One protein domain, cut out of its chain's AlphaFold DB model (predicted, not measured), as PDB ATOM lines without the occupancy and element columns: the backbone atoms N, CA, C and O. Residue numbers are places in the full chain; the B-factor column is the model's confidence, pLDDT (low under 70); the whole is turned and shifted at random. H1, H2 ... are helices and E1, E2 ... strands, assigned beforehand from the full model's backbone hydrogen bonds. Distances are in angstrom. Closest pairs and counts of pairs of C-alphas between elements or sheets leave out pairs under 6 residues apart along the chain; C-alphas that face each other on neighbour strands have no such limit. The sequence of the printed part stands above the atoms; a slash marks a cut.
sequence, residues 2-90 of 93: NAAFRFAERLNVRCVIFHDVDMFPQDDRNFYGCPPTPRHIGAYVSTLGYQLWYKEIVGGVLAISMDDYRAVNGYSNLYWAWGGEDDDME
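What this domain is: This is residues 2 to 90 of the 93 residues of an uncharacterized protein of Gongylonema pulchrum (UniProt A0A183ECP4). This domain has little regular structure: a two-strand hairpin, E1 and E2, sits amid long loops, with short helix H1 beside E1, H2 following at the end of E2, and H3 apart from both strands. The 89 printed residues hold H1, E1, E2, H2 and H3 in that order, class mixed, with 27 residues in named elements. The whole is compact, with a radius of gyration of the C-alphas of 13.2 A and spans of 38 by 31 by 22 A.

Where its parts are: Find C-alpha 15 at (288.760, 171.167, 103.392), where E1, residues 15 to 19, begins its 12.9 A. E2 is residues 61 to 65, 13.6 A; H1 residues 2 to 8, 9.7 A; H2 residues 66 to 71, 8.8 A; H3 residues 85 to 88, 5.2 A, ending at (290.018, 188.616, 111.880).

How they stand to each other: Antiparallel E1 and E2 hold N 18 and O 62 within hydrogen-bond range, 2.9 A. The closest C-alphas of H1 and E1 are Phe 5 and Val 16, 7.3 A. In H1 and H2 every O i to N i+4 pair is within range; H3 is too short.

The domain as a whole: Arg 10 and Gly 49 have the farthest C-alphas, 38.8 A. The printed part has no cut; links E1 to E2 and H2 to H3 are long. No printed residue is under 70 in pLDDT.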
ATOM      1  N   ASN A   2     285.428 176.717 114.968       97.94
ATOM      2  CA  ASN A   2     286.530 175.892 115.511       97.94
ATOM      3  C   ASN A   2     286.128 174.499 116.044       97.94
ATOM      4  O   ASN A   2     286.818 173.511 115.801       97.94
ATOM      5  N   ALA A   3     284.999 174.385 116.753       97.88
ATOM      6  CA  ALA A   3     284.519 173.093 117.257       97.88
ATOM      7  C   ALA A   3     284.206 172.098 116.121       97.88
ATOM      8  O   ALA A   3     284.557 170.921 116.208       97.88
ATOM      9  N   ALA A   4     283.595 172.581 115.034       96.56
ATOM     10  CA  ALA A   4     283.310 171.773 113.852       96.56
ATOM     11  C   ALA A   4     284.603 171.369 113.135       96.56
ATOM     12  O   ALA A   4     284.737 170.215 112.735       96.56
ATOM     13  N   PHE A   5     285.588 172.271 113.056       97.38
ATOM     14  CA  PHE A   5     286.907 171.947 112.511       97.38
ATOM     15  C   PHE A   5     287.567 170.783 113.265       97.38
ATOM     16  O   PHE A   5     287.994 169.814 112.643       97.38
ATOM     17  N   ARG A   6     287.551 170.796 114.607       97.38
ATOM     18  CA  ARG A   6     288.074 169.683 115.428       97.38
ATOM     19  C   ARG A   6     287.386 168.348 115.156       97.38
ATOM     20  O   ARG A   6     288.014 167.296 115.275       97.38
ATOM     21  N   PHE A   7     286.102 168.373 114.815       97.31
ATOM     22  CA  PHE A   7     285.395 167.173 114.382       97.31
ATOM     23  C   PHE A   7     285.804 166.757 112.963       97.31
ATOM     24  O   PHE A   7     286.093 165.584 112.740       97.31
ATOM     25  N   ALA A   8     285.915 167.709 112.033       97.12
ATOM     26  CA  ALA A   8     286.351 167.475 110.657       97.12
ATOM     27  C   ALA A   8     287.752 166.842 110.577       97.12
ATOM     28  O   ALA A   8     287.974 165.968 109.739       97.12
ATOM     29  N   GLU A   9     288.660 167.176 111.501       96.12
ATOM     30  CA  GLU A   9     289.974 166.519 111.618       96.12
ATOM     31  C   GLU A   9     289.866 164.994 111.792       96.12
ATOM     32  O   GLU A   9     290.736 164.256 111.340       96.12
ATOM     33  N   ARG A  10     288.778 164.500 112.395       97.38
ATOM     34  CA  ARG A  10     288.530 163.061 112.588       97.38
ATOM     35  C   ARG A  10     287.890 162.392 111.374       97.38
ATOM     36  O   ARG A  10     287.901 161.169 111.289       97.38
ATOM     37  N   LEU A  11     287.325 163.174 110.456       97.31
ATOM     38  CA  LEU A  11     286.652 162.679 109.253       97.31
ATOM     39  C   LEU A  11     287.603 162.506 108.060       97.31
ATOM     40  O   LEU A  11     287.176 162.015 107.020       97.31
ATOM     41  N   ASN A  12     288.875 162.899 108.200       93.88
ATOM     42  CA  ASN A  12     289.887 162.836 107.141       93.88
ATOM     43  C   ASN A  12     289.452 163.548 105.839       93.88
ATOM     44  O   ASN A  12     289.659 163.053 104.730       93.88
ATOM     45  N   VAL A  13     288.809 164.711 105.981       96.62
ATOM     46  CA  VAL A  13     288.431 165.585 104.859       96.62
ATOM     47  C   VAL A  13     289.597 166.487 104.445       96.62
ATOM     48  O   VAL A  13     290.520 166.714 105.222       96.62
ATOM     49  N   ARG A  14     289.566 167.020 103.215       97.00
ATOM     50  CA  ARG A  14     290.630 167.897 102.677       97.00
ATOM     51  C   ARG A  14     290.398 169.390 102.923       97.00
ATOM     52  O   ARG A  14     291.343 170.172 102.889       97.00
ATOM     53  N   CYS A  15     289.155 169.788 103.150       97.81
ATOM     54  CA  CYS A  15     288.760 171.167 103.392       97.81
ATOM     55  C   CYS A  15     287.475 171.209 104.213       97.81
ATOM     56  O   CYS A  15     286.745 170.215 104.297       97.81
ATOM     57  N   VAL A  16     287.191 172.382 104.761       97.50
ATOM     58  CA  VAL A  16     285.908 172.732 105.365       97.50
ATOM     59  C   VAL A  16     285.314 173.922 104.620       97.50
ATOM     60  O   VAL A  16     286.035 174.745 104.057       97.50
ATOM     61  N   ILE A  17     283.988 173.989 104.605       98.00
ATOM     62  CA  ILE A  17     283.239 175.135 104.098       98.00
ATOM     63  C   ILE A  17     282.400 175.634 105.269       98.00
ATOM     64  O   ILE A  17     281.508 174.921 105.735       98.00
ATOM     65  N   PHE A  18     282.733 176.813 105.783       97.75
ATOM     66  CA  PHE A  18     281.907 177.516 106.759       97.75
ATOM     67  C   PHE A  18     280.845 178.284 105.992       97.75
ATOM     68  O   PHE A  18     281.162 178.930 104.997       97.75
ATOM     69  N   HIS A  19     279.590 178.120 106.390       98.00
ATOM     70  CA  HIS A  19     278.461 178.545 105.585       98.00
ATOM     71  C   HIS A  19     277.299 178.946 106.486       98.00
ATOM     72  O   HIS A  19     276.755 178.102 107.208       98.00
ATOM     73  N   ASP A  20     276.894 180.206 106.400       97.56
ATOM     74  CA  ASP A  20     275.711 180.711 107.083       97.56
ATOM     75  C   ASP A  20     274.452 180.022 106.561       97.56
ATOM     76  O   ASP A  20     274.242 179.853 105.361       97.56
ATOM     77  N   VAL A  21     273.609 179.549 107.477       97.50
ATOM     78  CA  VAL A  21     272.471 178.674 107.146       97.50
ATOM     79  C   VAL A  21     271.389 179.366 106.305       97.50
ATOM     80  O   VAL A  21     270.552 178.696 105.704       97.50
ATOM     81  N   ASP A  22     271.389 180.695 106.269       96.69
ATOM     82  CA  ASP A  22     270.430 181.536 105.554       96.69
ATOM     83  C   ASP A  22     270.937 182.032 104.189       96.69
ATOM     84  O   ASP A  22     270.214 182.740 103.483       96.69
ATOM     85  N   MET A  23     272.132 181.612 103.767       96.94
ATOM     86  CA  MET A  23     272.648 181.872 102.426       96.94
ATOM     87  C   MET A  23     272.324 180.717 101.475       96.94
ATOM     88  O   MET A  23     272.351 179.549 101.840       96.94
ATOM     89  N   PHE A  24     272.016 181.026 100.217       96.56
ATOM     90  CA  PHE A  24     271.781 180.005  99.192       96.56
ATOM     91  C   PHE A  24     272.515 180.388  97.905       96.56
ATOM     92  O   PHE A  24     272.363 181.524  97.443       96.56
ATOM     93  N   PRO A  25     273.292 179.477  97.291       96.25
ATOM     94  CA  PRO A  25     273.902 179.749  95.999       96.25
ATOM     95  C   PRO A  25     272.811 179.871  94.932       96.25
ATOM     96  O   PRO A  25     271.977 178.983  94.770       96.25
ATOM     97  N   GLN A  26     272.824 180.975  94.188       96.31
ATOM     98  CA  GLN A  26     271.882 181.207  93.087       96.31
ATOM     99  C   GLN A  26     272.346 180.611  91.754       96.31
ATOM    100  O   GLN A  26     271.582 180.582  90.791       96.31
ATOM    101  N   ASP A  27     273.597 180.163  91.696       95.06
ATOM    102  CA  ASP A  27     274.252 179.663  90.499       95.06
ATOM    103  C   ASP A  27     275.050 178.406  90.849       95.06
ATOM    104  O   ASP A  27     275.822 178.407  91.811       95.06
ATOM    105  N   ASP A  28     274.865 177.330  90.088       94.69
ATOM    106  CA  ASP A  28     275.545 176.047  90.298       94.69
ATOM    107  C   ASP A  28     277.033 176.084  89.908       94.69
ATOM    108  O   ASP A  28     277.809 175.206  90.296       94.69
ATOM    109  N   ARG A  29     277.464 177.145  89.217       94.50
ATOM    110  CA  ARG A  29     278.876 177.443  88.953       94.50
ATOM    111  C   ARG A  29     279.612 177.925  90.204       94.50
ATOM    112  O   ARG A  29     280.845 177.904  90.215       94.50
ATOM    113  N   ASN A  30     278.897 178.301  91.270       94.00
ATOM    114  CA  ASN A  30     279.493 178.519  92.588       94.00
ATOM    115  C   ASN A  30     279.905 177.166  93.169       94.00
ATOM    116  O   ASN A  30     279.120 176.473  93.806       94.00
ATOM    117  N   PHE A  31     281.143 176.761  92.900       92.75
ATOM    118  CA  PHE A  31     281.619 175.424  93.225       92.75
ATOM    119  C   PHE A  31     281.951 175.252  94.717       92.75
ATOM    120  O   PHE A  31     282.885 175.874  95.229       92.75
ATOM    121  N   TYR A  32     281.245 174.328  95.375       95.81
ATOM    122  CA  TYR A  32     281.439 173.921  96.775       95.81
ATOM    123  C   TYR A  32     282.394 172.730  96.882       95.81
ATOM    124  O   TYR A  32     282.020 171.615  97.248       95.81
ATOM    125  N   GLY A  33     283.654 172.956  96.538       94.81
ATOM    126  CA  GLY A  33     284.709 171.967  96.731       94.81
ATOM    127  C   GLY A  33     285.972 172.604  97.272       94.81
ATOM    128  O   GLY A  33     286.050 173.819  97.420       94.81
ATOM    129  N   CYS A  34     286.968 171.772  97.566       95.56
ATOM    130  CA  CYS A  34     288.216 172.241  98.157       95.56
ATOM    131  C   CYS A  34     288.993 173.121  97.173       95.56
ATOM    132  O   CYS A  34     289.426 172.604  96.134       95.56
ATOM    133  N   PRO A  35     289.179 174.415  97.477       90.81
ATOM    134  CA  PRO A  35     289.950 175.302  96.628       90.81
ATOM    135  C   PRO A  35     291.462 175.129  96.894       90.81
ATOM    136  O   PRO A  35     291.840 174.588  97.935       90.81
ATOM    137  N   PRO A  36     292.339 175.538  95.955       91.94
ATOM    138  CA  PRO A  36     293.795 175.503  96.149       91.94
ATOM    139  C   PRO A  36     294.302 176.576  97.126       91.94
ATOM    140  O   PRO A  36     295.371 176.412  97.698       91.94
ATOM    141  N   THR A  37     293.539 177.654  97.293       93.38
ATOM    142  CA  THR A  37     293.724 178.734  98.268       93.38
ATOM    143  C   THR A  37     292.366 179.028  98.906       93.38
ATOM    144  O   THR A  37     291.348 178.714  98.278       93.38
ATOM    145  N   PRO A  38     292.298 179.620 100.111       95.50
ATOM    146  CA  PRO A  38     291.028 180.018 100.713       95.50
ATOM    147  C   PRO A  38     290.154 180.805  99.722       95.50
ATOM    148  O   PRO A  38     290.654 181.637  98.964       95.50
ATOM    149  N   ARG A  39     288.855 180.493  99.666       95.38
ATOM    150  CA  ARG A  39     287.916 181.071  98.695       95.38
ATOM    151  C   ARG A  39     286.684 181.615  99.396       95.38
ATOM    152  O   ARG A  39     285.913 180.846  99.974       95.38
ATOM    153  N   HIS A  40     286.453 182.913  99.234       96.00
ATOM    154  CA  HIS A  40     285.205 183.560  99.618       96.00
ATOM    155  C   HIS A  40     284.106 183.231  98.602       96.00
ATOM    156  O   HIS A  40     284.105 183.713  97.471       96.00
ATOM    157  N   ILE A  41     283.195 182.337  98.980       96.06
ATOM    158  CA  ILE A  41     282.043 181.941  98.154       96.06
ATOM    159  C   ILE A  41     280.877 182.922  98.376       96.06
ATOM    160  O   ILE A  41     280.098 183.170  97.458       96.06
ATOM    161  N   GLY A  42     280.783 183.521  99.567       95.25
ATOM    162  CA  GLY A  42     279.746 184.480  99.963       95.25
ATOM    163  C   GLY A  42     279.953 185.915  99.459       95.25
ATOM    164  O   GLY A  42     279.410 186.836 100.057       95.25
ATOM    165  N   ALA A  43     280.727 186.124  98.390       94.25
ATOM    166  CA  ALA A  43     281.193 187.445  97.945       94.25
ATOM    167  C   ALA A  43     280.091 188.406  97.478       94.25
ATOM    168  O   ALA A  43     280.157 189.606  97.739       94.25
ATOM    169  N   TYR A  44     279.076 187.891  96.781       95.38
ATOM    170  CA  TYR A  44     278.055 188.709  96.124       95.38
ATOM    171  C   TYR A  44     276.660 188.289  96.580       95.38
ATOM    172  O   TYR A  44     276.024 187.420  95.983       95.38
ATOM    173  N   VAL A  45     276.184 188.915  97.657       95.62
ATOM    174  CA  VAL A  45     274.908 188.579  98.307       95.62
ATOM    175  C   VAL A  45     273.783 189.483  97.801       95.62
ATOM    176  O   VAL A  45     273.957 190.695  97.653       95.62
ATOM    177  N   SER A  46     272.593 188.920  97.563       95.94
ATOM    178  CA  SER A  46     271.446 189.659  97.011       95.94
ATOM    179  C   SER A  46     270.970 190.807  97.905       95.94
ATOM    180  O   SER A  46     270.550 191.847  97.402       95.94
ATOM    181  N   THR A  47     271.051 190.649  99.229       94.19
ATOM    182  CA  THR A  47     270.690 191.685 100.216       94.19
ATOM    183  C   THR A  47     271.660 192.866 100.225       94.19
ATOM    184  O   THR A  47     271.280 193.953 100.649       94.19
ATOM    185  N   LEU A  48     272.875 192.677  99.699       93.94
ATOM    186  CA  LEU A  48     273.900 193.705  99.500       93.94
ATOM    187  C   LEU A  48     273.961 194.188  98.038       93.94
ATOM    188  O   LEU A  48     274.930 194.816  97.621       93.94
ATOM    189  N   GLY A  49     272.945 193.870  97.226       96.31
ATOM    190  CA  GLY A  49     272.874 194.299  95.828       96.31
ATOM    191  C   GLY A  49     273.920 193.654  94.913       96.31
ATOM    192  O   GLY A  49     274.262 194.246  93.892       96.31
ATOM    193  N   TYR A  50     274.428 192.466  95.266       95.75
ATOM    194  CA  TYR A  50     275.517 191.784  94.551       95.75
ATOM    195  C   TYR A  50     276.796 192.622  94.446       95.75
ATOM    196  O   TYR A  50     277.529 192.540  93.460       95.75
ATOM    197  N   GLN A  51     277.070 193.434  95.464       95.94
ATOM    198  CA  GLN A  51     278.321 194.164  95.596       95.94
ATOM    199  C   GLN A  51     279.160 193.537  96.704       95.94
ATOM    200  O   GLN A  51     278.634 193.177  97.757       95.94
ATOM    201  N   LEU A  52     280.464 193.421  96.457       94.12
ATOM    202  CA  LEU A  52     281.410 193.072  97.507       94.12
ATOM    203  C   LEU A  52     281.511 194.270  98.458       94.12
ATOM    204  O   LEU A  52     281.762 195.387  98.004       94.12
ATOM    205  N   TRP A  53     281.282 194.048  99.751       89.44
ATOM    206  CA  TRP A  53     281.193 195.140 100.722       89.44
ATOM    207  C   TRP A  53     282.551 195.833 100.936       89.44
ATOM    208  O   TRP A  53     282.628 197.062 100.915       89.44
ATOM    209  N   TYR A  54     283.624 195.055 101.085       91.88
ATOM    210  CA  TYR A  54     285.027 195.489 101.096       91.88
ATOM    211  C   TYR A  54     285.924 194.303 100.714       91.88
ATOM    212  O   TYR A  54     285.448 193.172 100.672       91.88
ATOM    213  N   LYS A  55     287.189 194.550 100.352       91.31
ATOM    214  CA  LYS A  55     288.046 193.540  99.702       91.31
ATOM    215  C   LYS A  55     288.380 192.370 100.634       91.31
ATOM    216  O   LYS A  55     288.477 191.240 100.174       91.31
ATOM    217  N   GLU A  56     288.550 192.657 101.914       92.69
ATOM    218  CA  GLU A  56     289.073 191.741 102.926       92.69
ATOM    219  C   GLU A  56     287.988 190.843 103.553       92.69
ATOM    220  O   GLU A  56     288.308 189.886 104.253       92.69
ATOM    221  N   ILE A  57     286.703 191.121 103.288       93.38
ATOM    222  CA  ILE A  57     285.582 190.394 103.895       93.38
ATOM    223  C   ILE A  57     285.565 188.921 103.469       93.38
ATOM    224  O   ILE A  57     285.617 188.602 102.283       93.38
ATOM    225  N   VAL A  58     285.408 188.014 104.436       95.75
ATOM    226  CA  VAL A  58     285.266 186.566 104.180       95.75
ATOM    227  C   VAL A  58     284.009 185.948 104.799       95.75
ATOM    228  O   VAL A  58     283.833 184.729 104.753       95.75
ATOM    229  N   GLY A  59     283.121 186.784 105.339       95.56
ATOM    230  CA  GLY A  59     281.881 186.359 105.982       95.56
ATOM    231  C   GLY A  59     280.871 185.708 105.038       95.56
ATOM    232  O   GLY A  59     280.991 185.743 103.805       95.56
ATOM    233  N   GLY A  60     279.849 185.092 105.623       96.31
ATOM    234  CA  GLY A  60     278.807 184.384 104.892       96.31
ATOM    235  C   GLY A  60     279.212 182.968 104.490       96.31
ATOM    236  O   GLY A  60     278.730 181.989 105.058       96.31
ATOM    237  N   VAL A  61     280.097 182.834 103.493       97.50
ATOM    238  CA  VAL A  61     280.589 181.516 103.056       97.50
ATOM    239  C   VAL A  61     282.072 181.540 102.707       97.50
ATOM    240  O   VAL A  61     282.477 182.156 101.717       97.50
ATOM    241  N   LEU A  62     282.861 180.759 103.447       97.31
ATOM    242  CA  LEU A  62     284.299 180.592 103.255       97.31
ATOM    243  C   LEU A  62     284.661 179.112 103.089       97.31
ATOM    244  O   LEU A  62     284.404 178.290 103.971       97.31
ATOM    245  N   ALA A  63     285.312 178.774 101.976       97.38
ATOM    246  CA  ALA A  63     285.935 177.472 101.768       97.38
ATOM    247  C   ALA A  63     287.443 177.555 102.026       97.38
ATOM    248  O   ALA A  63     288.134 178.373 101.421       97.38
ATOM    249  N   ILE A  64     287.963 176.681 102.886       97.06
ATOM    250  CA  ILE A  64     289.365 176.705 103.315       97.06
ATOM    251  C   ILE A  64     289.910 175.286 103.491       97.06
ATOM    252  O   ILE A  64     289.207 174.383 103.962       97.06
ATOM    253  N   SER A  65     291.154 175.057 103.063       97.19
ATOM    254  CA  SER A  65     291.803 173.756 103.229       97.19
ATOM    255  C   SER A  65     292.069 173.462 104.710       97.19
ATOM    256  O   SER A  65     292.154 174.370 105.540       97.19
ATOM    257  N   MET A  66     292.205 172.180 105.064       97.19
ATOM    258  CA  MET A  66     292.554 171.822 106.446       97.19
ATOM    259  C   MET A  66     293.910 172.398 106.865       97.19
ATOM    260  O   MET A  66     294.105 172.689 108.042       97.19
ATOM    261  N   ASP A  67     294.838 172.544 105.919       96.62
ATOM    262  CA  ASP A  67     296.193 173.021 106.183       96.62
ATOM    263  C   ASP A  67     296.229 174.541 106.353       96.62
ATOM    264  O   ASP A  67     296.804 175.016 107.331       96.62
ATOM    265  N   ASP A  68     295.526 175.293 105.502       96.19
ATOM    266  CA  ASP A  68     295.419 176.753 105.634       96.19
ATOM    267  C   ASP A  68     294.732 177.137 106.946       96.19
ATOM    268  O   ASP A  68     295.214 178.000 107.675       96.19
ATOM    269  N   TYR A  69     293.654 176.434 107.315       96.38
ATOM    270  CA  TYR A  69     292.957 176.704 108.573       96.38
ATOM    271  C   TYR A  69     293.844 176.449 109.801       96.38
ATOM    272  O   TYR A  69     293.742 177.154 110.804       96.38
ATOM    273  N   ARG A  70     294.750 175.461 109.740       96.12
ATOM    274  CA  ARG A  70     295.762 175.253 110.791       96.12
ATOM    275  C   ARG A  70     296.821 176.343 110.780       96.12
ATOM    276  O   ARG A  70     297.231 176.767 111.857       96.12
ATOM    277  N   ALA A  71     297.264 176.768 109.598       96.12
ATOM    278  CA  ALA A  71     298.302 177.781 109.446       96.12
ATOM    279  C   ALA A  71     297.898 179.114 110.090       96.12
ATOM    280  O   ALA A  71     298.733 179.755 110.725       96.12
ATOM    281  N   VAL A  72     296.614 179.474 110.008       95.12
ATOM    282  CA  VAL A  72     296.053 180.679 110.649       95.12
ATOM    283  C   VAL A  72     295.565 180.449 112.083       95.12
ATOM    284  O   VAL A  72     295.046 181.363 112.707       95.12
ATOM    285  N   ASN A  73     295.745 179.244 112.640       96.62
ATOM    286  CA  ASN A  73     295.268 178.867 113.978       96.62
ATOM    287  C   ASN A  73     293.729 178.948 114.158       96.62
ATOM    288  O   ASN A  73     293.226 179.097 115.274       96.62
ATOM    289  N   GLY A  74     292.975 178.758 113.073       96.69
ATOM    290  CA  GLY A  74     291.512 178.825 113.054       96.69
ATOM    291  C   GLY A  74     290.953 180.218 113.356       96.69
ATOM    292  O   GLY A  74     291.682 181.200 113.379       96.69
ATOM    293  N   TYR A  75     289.637 180.311 113.578       97.50
ATOM    294  CA  TYR A  75     289.011 181.586 113.963       97.50
ATOM    295  C   TYR A  75     289.413 181.983 115.389       97.50
ATOM    296  O   TYR A  75     289.573 181.116 116.258       97.50
ATOM    297  N   SER A  76     289.476 183.279 115.687       96.88
ATOM    298  CA  SER A  76     289.590 183.753 117.067       96.88
ATOM    299  C   SER A  76     288.388 183.316 117.921       96.88
ATOM    300  O   SER A  76     287.239 183.324 117.490       96.88
ATOM    301  N   ASN A  77     288.654 182.933 119.175       97.19
ATOM    302  CA  ASN A  77     287.615 182.631 120.173       97.19
ATOM    303  C   ASN A  77     287.313 183.837 121.088       97.19
ATOM    304  O   ASN A  77     286.684 183.670 122.132       97.19
ATOM    305  N   LEU A  78     287.826 185.029 120.758       97.31
ATOM    306  CA  LEU A  78     287.610 186.251 121.544       97.31
ATOM    307  C   LEU A  78     286.340 187.002 121.134       97.31
ATOM    308  O   LEU A  78     285.850 187.826 121.906       97.31
ATOM    309  N   TYR A  79     285.798 186.694 119.958       96.88
ATOM    310  CA  TYR A  79     284.550 187.256 119.466       96.88
ATOM    311  C   TYR A  79     283.360 186.516 120.080       96.88
ATOM    312  O   TYR A  79     283.200 185.304 119.924       96.88
ATOM    313  N   TRP A  80     282.533 187.266 120.807       96.25
ATOM    314  CA  TRP A  80     281.295 186.785 121.413       96.25
ATOM    315  C   TRP A  80     280.121 187.558 120.829       96.25
ATOM    316  O   TRP A  80     280.136 188.787 120.829       96.25
ATOM    317  N   ALA A  81     279.086 186.830 120.408       93.88
ATOM    318  CA  ALA A  81     277.998 187.359 119.587       93.88
ATOM    319  C   ALA A  81     278.499 187.822 118.207       93.88
ATOM    320  O   ALA A  81     279.312 187.128 117.607       93.88
ATOM    321  N   TRP A  82     277.938 188.907 117.675       89.62
ATOM    322  CA  TRP A  82     278.119 189.308 116.284       89.62
ATOM    323  C   TRP A  82     279.221 190.357 116.118       89.62
ATOM    324  O   TRP A  82     279.213 191.365 116.832       89.62
ATOM    325  N   GLY A  83     280.080 190.150 115.116       92.31
ATOM    326  CA  GLY A  83     280.920 191.181 114.514       92.31
ATOM    327  C   GLY A  83     282.419 190.967 114.707       92.31
ATOM    328  O   GLY A  83     282.889 190.787 115.829       92.31
ATOM    329  N   GLY A  84     283.164 191.110 113.608       93.50
ATOM    330  CA  GLY A  84     284.624 191.192 113.566       93.50
ATOM    331  C   GLY A  84     285.365 189.855 113.525       93.50
ATOM    332  O   GLY A  84     286.576 189.862 113.322       93.50
ATOM    333  N   GLU A  85     284.685 188.720 113.697       96.50
ATOM    334  CA  GLU A  85     285.311 187.396 113.616       96.50
ATOM    335  C   GLU A  85     285.692 187.021 112.185       96.50
ATOM    336  O   GLU A  85     286.705 186.360 111.972       96.50
ATOM    337  N   ASP A  86     284.883 187.449 111.215       95.06
ATOM    338  CA  ASP A  86     285.171 187.253 109.798       95.06
ATOM    339  C   ASP A  86     286.298 188.179 109.338       95.06
ATOM    340  O   ASP A  86     287.136 187.769 108.546       95.06
ATOM    341  N   ASP A  87     286.366 189.394 109.886       94.62
ATOM    342  CA  ASP A  87     287.438 190.352 109.591       94.62
ATOM    343  C   ASP A  87     288.791 189.877 110.139       94.62
ATOM    344  O   ASP A  87     289.816 190.024 109.486       94.62
ATOM    345  N   ASP A  88     288.811 189.243 111.314       95.50
ATOM    346  CA  ASP A  88     290.018 188.616 111.880       95.50
ATOM    347  C   ASP A  88     290.512 187.413 111.053       95.50
ATOM    348  O   ASP A  88     291.688 187.055 111.105       95.50
ATOM    349  N   MET A  89     289.623 186.799 110.264       95.06
ATOM    350  CA  MET A  89     289.920 185.702 109.333       95.06
ATOM    351  C   MET A  89     290.263 186.201 107.916       95.06
ATOM    352  O   MET A  89     290.344 185.391 106.989       95.06
ATOM    353  N   GLU A  90     290.446 187.511 107.716       87.50
ATOM    354  CA  GLU A  90     290.666 188.101 106.393       87.50
ATOM    355  C   GLU A  90     291.727 187.360 105.562       87.50
ATOM    356  O   GLU A  90     292.793 186.951 106.037       87.50
TER     357      GLU A  90